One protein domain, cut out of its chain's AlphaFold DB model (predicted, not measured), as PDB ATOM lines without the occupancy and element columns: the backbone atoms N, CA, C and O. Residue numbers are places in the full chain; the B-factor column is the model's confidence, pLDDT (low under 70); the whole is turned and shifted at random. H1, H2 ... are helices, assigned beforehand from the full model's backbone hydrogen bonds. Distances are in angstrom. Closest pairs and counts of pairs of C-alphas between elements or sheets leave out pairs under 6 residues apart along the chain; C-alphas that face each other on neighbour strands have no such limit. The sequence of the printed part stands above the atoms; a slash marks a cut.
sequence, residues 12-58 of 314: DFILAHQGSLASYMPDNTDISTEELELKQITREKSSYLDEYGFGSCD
ATOM      1  N   ASP A  12      85.802  92.907 124.801       79.81
ATOM      2  CA  ASP A  12      85.908  92.107 126.021       79.81
ATOM      3  C   ASP A  12      85.070  92.723 127.156       79.81
ATOM      4  O   ASP A  12      84.382  92.005 127.882       79.81
ATOM      5  N   PHE A  13      85.035  94.056 127.255       80.94
ATOM      6  CA  PHE A  13      84.174  94.783 128.183       80.94
ATOM      7  C   PHE A  13      82.690  94.602 127.854       80.94
ATOM      8  O   PHE A  13      81.899  94.419 128.771       80.94
ATOM      9  N   ILE A  14      82.305  94.616 126.572       81.38
ATOM     10  CA  ILE A  14      80.913  94.376 126.146       81.38
ATOM     11  C   ILE A  14      80.462  92.963 126.542       81.38
ATOM     12  O   ILE A  14      79.383  92.805 127.105       81.38
ATOM     13  N   LEU A  15      81.306  91.951 126.310       80.12
ATOM     14  CA  LEU A  15      81.020  90.556 126.668       80.12
ATOM     15  C   LEU A  15      80.902  90.340 128.185       80.12
ATOM     16  O   LEU A  15      80.127  89.495 128.625       80.12
ATOM     17  N   ALA A  16      81.671  91.086 128.979       78.50
ATOM     18  CA  ALA A  16      81.644  91.013 130.438       78.50
ATOM     19  C   ALA A  16      80.569  91.909 131.083       78.50
ATOM     20  O   ALA A  16      80.374  91.850 132.300       78.50
ATOM     21  N   HIS A  17      79.883  92.753 130.306       78.88
ATOM     22  CA  HIS A  17      78.919  93.712 130.831       78.88
ATOM     23  C   HIS A  17      77.602  93.024 131.226       78.88
ATOM     24  O   HIS A  17      76.926  92.418 130.396       78.88
ATOM     25  N   GLN A  18      77.228  93.141 132.502       65.56
ATOM     26  CA  GLN A  18      76.001  92.567 133.078       65.56
ATOM     27  C   GLN A  18      75.052  93.657 133.607       65.56
ATOM     28  O   GLN A  18      74.383  93.483 134.625       65.56
ATOM     29  N   GLY A  19      75.015  94.805 132.929       64.19
ATOM     30  CA  GLY A  19      74.260  95.981 133.350       64.19
ATOM     31  C   GLY A  19      74.978  96.831 134.403       64.19
ATOM     32  O   GLY A  19      75.970  96.435 135.025       64.19
ATOM     33  N   SER A  20      74.486  98.053 134.601       61.69
ATOM     34  CA  SER A  20      75.228  99.102 135.308       61.69
ATOM     35  C   SER A  20      74.981  99.200 136.814       61.69
ATOM     36  O   SER A  20      75.612 100.027 137.475       61.69
ATOM     37  N   LEU A  21      74.154  98.329 137.410       58.34
ATOM     38  CA  LEU A  21      73.796  98.417 138.835       58.34
ATOM     39  C   LEU A  21      75.034  98.407 139.754       58.34
ATOM     40  O   LEU A  21      75.142  99.219 140.670       58.34
ATOM     41  N   ALA A  22      76.017  97.545 139.466       56.88
ATOM     42  CA  ALA A  22      77.274  97.478 140.216       56.88
ATOM     43  C   ALA A  22      78.178  98.708 140.002       56.88
ATOM     44  O   ALA A  22      78.971  99.053 140.877       56.88
ATOM     45  N   SER A  23      78.042  99.397 138.864       60.09
ATOM     46  CA  SER A  23      78.819 100.601 138.541       60.09
ATOM     47  C   SER A  23      78.334 101.827 139.328       60.09
ATOM     48  O   SER A  23      79.129 102.726 139.598       60.09
ATOM     49  N   TYR A  24      77.068 101.852 139.758       61.34
ATOM     50  CA  TYR A  24      76.466 102.962 140.512       61.34
ATOM     51  C   TYR A  24      76.471 102.780 142.039       61.34
ATOM     52  O   TYR A  24      75.998 103.658 142.762       61.34
ATOM     53  N   MET A  25      77.021 101.676 142.553       64.31
ATOM     54  CA  MET A  25      77.149 101.459 143.997       64.31
ATOM     55  C   MET A  25      78.133 102.467 144.626       64.31
ATOM     56  O   MET A  25      79.161 102.781 144.010       64.31
ATOM     57  N   PRO A  26      77.841 102.980 145.840       63.88
ATOM     58  CA  PRO A  26      78.696 103.942 146.525       63.88
ATOM     59  C   PRO A  26      80.074 103.349 146.836       63.88
ATOM     60  O   PRO A  26      80.213 102.164 147.145       63.88
ATOM     61  N   ASP A  27      81.104 104.187 146.744       67.62
ATOM     62  CA  ASP A  27      82.484 103.777 146.984       67.62
ATOM     63  C   ASP A  27      82.735 103.518 148.479       67.62
ATOM     64  O   ASP A  27      82.390 104.335 149.334       67.62
ATOM     65  N   ASN A  28      83.350 102.375 148.796       65.38
ATOM     66  CA  ASN A  28      83.871 102.095 150.135       65.38
ATOM     67  C   ASN A  28      85.007 103.072 150.479       65.38
ATOM     68  O   ASN A  28      85.777 103.478 149.613       65.38
ATOM     69  N   THR A  29      85.152 103.420 151.753       59.88
ATOM     70  CA  THR A  29      86.088 104.461 152.216       59.88
ATOM     71  C   THR A  29      87.571 104.068 152.182       59.88
ATOM     72  O   THR A  29      88.414 104.944 152.355       59.88
ATOM     73  N   ASP A  30      87.895 102.797 151.918       61.81
ATOM     74  CA  ASP A  30      89.255 102.234 152.017       61.81
ATOM     75  C   ASP A  30      89.887 101.860 150.656       61.81
ATOM     76  O   ASP A  30      90.795 101.034 150.593       61.81
ATOM     77  N   ILE A  31      89.405 102.429 149.546       64.94
ATOM     78  CA  ILE A  31      89.867 102.069 148.193       64.94
ATOM     79  C   ILE A  31      91.150 102.844 147.834       64.94
ATOM     80  O   ILE A  31      91.239 104.051 148.061       64.94
ATOM     81  N   SER A  32      92.141 102.161 147.252       73.00
ATOM     82  CA  SER A  32      93.384 102.793 146.783       73.00
ATOM     83  C   SER A  32      93.157 103.725 145.578       73.00
ATOM     84  O   SER A  32      92.192 103.580 144.828       73.00
ATOM     85  N   THR A  33      94.059 104.688 145.354       71.50
ATOM     86  CA  THR A  33      93.947 105.667 144.252       71.50
ATOM     87  C   THR A  33      93.897 105.002 142.870       71.50
ATOM     88  O   THR A  33      93.144 105.438 142.006       71.50
ATOM     89  N   GLU A  34      94.639 103.908 142.679       69.94
ATOM     90  CA  GLU A  34      94.673 103.147 141.420       69.94
ATOM     91  C   GLU A  34      93.360 102.378 141.170       69.94
ATOM     92  O   GLU A  34      92.860 102.317 140.045       69.94
ATOM     93  N   GLU A  35      92.739 101.838 142.224       69.50
ATOM     94  CA  GLU A  35      91.435 101.165 142.133       69.50
ATOM     95  C   GLU A  35      90.283 102.152 141.880       69.50
ATOM     96  O   GLU A  35      89.311 101.803 141.206       69.50
ATOM     97  N   LEU A  36      90.384 103.390 142.379       70.12
ATOM     98  CA  LEU A  36      89.417 104.457 142.096       70.12
ATOM     99  C   LEU A  36      89.437 104.868 140.617       70.12
ATOM    100  O   LEU A  36      88.374 105.006 140.010       70.12
ATOM    101  N   GLU A  37      90.621 105.001 140.017       74.62
ATOM    102  CA  GLU A  37      90.767 105.331 138.594       74.62
ATOM    103  C   GLU A  37      90.197 104.225 137.688       74.62
ATOM    104  O   GLU A  37      89.431 104.507 136.764       74.62
ATOM    105  N   LEU A  38      90.469 102.950 137.994       75.00
ATOM    106  CA  LEU A  38      89.897 101.807 137.269       75.00
ATOM    107  C   LEU A  38      88.367 101.738 137.386       75.00
ATOM    108  O   LEU A  38      87.675 101.462 136.398       75.00
ATOM    109  N   LYS A  39      87.820 102.020 138.574       74.50
ATOM    110  CA  LYS A  39      86.368 102.106 138.783       74.50
ATOM    111  C   LYS A  39      85.747 103.252 138.001       74.50
ATOM    112  O   LYS A  39      84.672 103.075 137.433       74.50
ATOM    113  N   GLN A  40      86.406 104.403 137.943       76.62
ATOM    114  CA  GLN A  40      85.916 105.549 137.186       76.62
ATOM    115  C   GLN A  40      85.892 105.257 135.682       76.62
ATOM    116  O   GLN A  40      84.867 105.478 135.041       76.62
ATOM    117  N   ILE A  41      86.950 104.648 135.140       79.94
ATOM    118  CA  ILE A  41      86.988 104.190 133.741       79.94
ATOM    119  C   ILE A  41      85.869 103.173 133.473       79.94
ATOM    120  O   ILE A  41      85.184 103.246 132.454       79.94
ATOM    121  N   THR A  42      85.641 102.239 134.401       77.94
ATOM    122  CA  THR A  42      84.560 101.244 134.299       77.94
ATOM    123  C   THR A  42      83.182 101.911 134.297       77.94
ATOM    124  O   THR A  42      82.352 101.583 133.455       77.94
ATOM    125  N   ARG A  43      82.949 102.900 135.172       78.81
ATOM    126  CA  ARG A  43      81.712 103.699 135.211       78.81
ATOM    127  C   ARG A  43      81.479 104.469 133.918       78.81
ATOM    128  O   ARG A  43      80.354 104.508 133.433       78.81
ATOM    129  N   GLU A  44      82.520 105.072 133.354       81.44
ATOM    130  CA  GLU A  44      82.428 105.808 132.088       81.44
ATOM    131  C   GLU A  44      82.080 104.881 130.914       81.44
ATOM    132  O   GLU A  44      81.228 105.227 130.092       81.44
ATOM    133  N   LYS A  45      82.679 103.684 130.861       82.94
ATOM    134  CA  LYS A  45      82.337 102.657 129.865       82.94
ATOM    135  C   LYS A  45      80.903 102.141 130.040       82.94
ATOM    136  O   LYS A  45      80.192 102.029 129.045       82.94
ATOM    137  N   SER A  46      80.466 101.879 131.274       80.00
ATOM    138  CA  SER A  46      79.091 101.451 131.578       80.00
ATOM    139  C   SER A  46      78.062 102.521 131.203       80.00
ATOM    140  O   SER A  46      77.112 102.213 130.494       80.00
ATOM    141  N   SER A  47      78.288 103.789 131.570       81.00
ATOM    142  CA  SER A  47      77.399 104.899 131.183       81.00
ATOM    143  C   SER A  47      77.289 105.045 129.662       81.00
ATOM    144  O   SER A  47      76.212 105.325 129.150       81.00
ATOM    145  N   TYR A  48      78.379 104.826 128.918       83.38
ATOM    146  CA  TYR A  48      78.334 104.854 127.454       83.38
ATOM    147  C   TYR A  48      77.463 103.730 126.863       83.38
ATOM    148  O   TYR A  48      76.763 103.966 125.878       83.38
ATOM    149  N   LEU A  49      77.495 102.524 127.442       82.06
ATOM    150  CA  LEU A  49      76.630 101.417 127.017       82.06
ATOM    151  C   LEU A  49      75.162 101.678 127.378       82.06
ATOM    152  O   LEU A  49      74.295 101.480 126.528       82.06
ATOM    153  N   ASP A  50      74.897 102.227 128.564       77.88
ATOM    154  CA  ASP A  50      73.549 102.619 128.994       77.88
ATOM    155  C   ASP A  50      72.956 103.714 128.087       77.88
ATOM    156  O   ASP A  50      71.812 103.604 127.648       77.88
ATOM    157  N   GLU A  51      73.739 104.745 127.735       80.81
ATOM    158  CA  GLU A  51      73.336 105.793 126.783       80.81
ATOM    159  C   GLU A  51      73.035 105.229 125.386       80.81
ATOM    160  O   GLU A  51      72.166 105.739 124.676       80.81
ATOM    161  N   TYR A  52      73.745 104.169 124.990       80.06
ATOM    162  CA  TYR A  52      73.494 103.446 123.745       80.06
ATOM    163  C   TYR A  52      72.277 102.502 123.836       80.06
ATOM    164  O   TYR A  52      71.818 101.993 122.815       80.06
ATOM    165  N   GLY A  53      71.726 102.290 125.036       76.38
ATOM    166  CA  GLY A  53      70.618 101.370 125.294       76.38
ATOM    167  C   GLY A  53      71.037  99.898 125.341       76.38
ATOM    168  O   GLY A  53      70.208  99.018 125.115       76.38
ATOM    169  N   PHE A  54      72.317  99.616 125.590       76.94
ATOM    170  CA  PHE A  54      72.864  98.267 125.664       76.94
ATOM    171  C   PHE A  54      72.961  97.791 127.119       76.94
ATOM    172  O   PHE A  54      73.686  98.386 127.907       76.94
ATOM    173  N   GLY A  55      72.257  96.705 127.461       74.38
ATOM    174  CA  GLY A  55      72.217  96.172 128.831       74.38
ATOM    175  C   GLY A  55      73.159  94.991 129.100       74.38
ATOM    176  O   GLY A  55      73.925  95.012 130.059       74.38
ATOM    177  N   SER A  56      73.108  93.944 128.277       79.12
ATOM    178  CA  SER A  56      73.904  92.721 128.465       79.12
ATOM    179  C   SER A  56      73.984  91.910 127.174       79.12
ATOM    180  O   SER A  56      73.068  91.986 126.357       79.12
ATOM    181  N   CYS A  57      75.029  91.094 127.019       77.75
ATOM    182  CA  CYS A  57      75.100  90.077 125.966       77.75
ATOM    183  C   CYS A  57      74.367  88.793 126.372       77.75
ATOM    184  O   CYS A  57      74.682  88.198 127.403       77.75
ATOM    185  N   ASP A  58      73.467  88.311 125.519       72.94
ATOM    186  CA  ASP A  58      72.983  86.933 125.577       72.94
ATOM    187  C   ASP A  58      73.827  85.981 124.700       72.94
ATOM    188  O   ASP A  58      74.787  86.378 124.034       72.94
TER     189      ASP A  58
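AT A GLANCE: This is residues 12 to 58 of the 314 residues of an uncharacterized protein of Pseudomonas sp. DR 5-09 (UniProt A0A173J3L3). One long helix, H3, makes most of the length of this elongated piece, and the stretch before it, with the short helices H1 and H2, runs along one side of H3 before the chain folds back into it. H2 packs on the middle of H3, H1 lies near H3 without touching it, and the turn at residues 28 to 35, of which 33 to 35 belong to H3, sticks out at one end. The printed part has 47 residues with three named helices in the order H1, H2, H3 and no named strand; its class is all helix. It is only just compact, close to loose, with a radius of gyration of the C-alphas of 11.4 A, and spans 34 by 19 by 17 A.

HOW THE PARTS SIT: H1, residues 12 to 16, and H3, residues 33 to 51, are near each other, with 6 pairs of C-alphas within 10 A. H1 is apart from H2, residues 21 to 24. H2 touches H3, which meets it with residues 39 to 46 alone; their closest C-alphas, those of Ser 23 and Arg 43, are 5.4 A apart. In H1 and H3 every O i to N i+4 pair is within hydrogen-bond range; H2 is too short for such a pair.

IN THESE COORDINATES: H1 begins at C-alpha 12, (85.908, 92.107, 126.021), and is 6.2 A long from first to last C-alpha. H2 is 5.5 A long. H3 runs 27.0 A, from C-alpha 33 at (93.947, 105.667, 144.252) to C-alpha 51 at (73.336, 105.793, 126.783).

THE WHOLE: The C-alphas farthest apart, those of Asp 30 and Asp 58, are 34.6 A apart. The printed part has no cut. The link from H1 to H2 is tight and that from H2 to H3 short. The mean pLDDT of the printed part is 73.1; residues 18 to 31 and 34 to 35 are under 70.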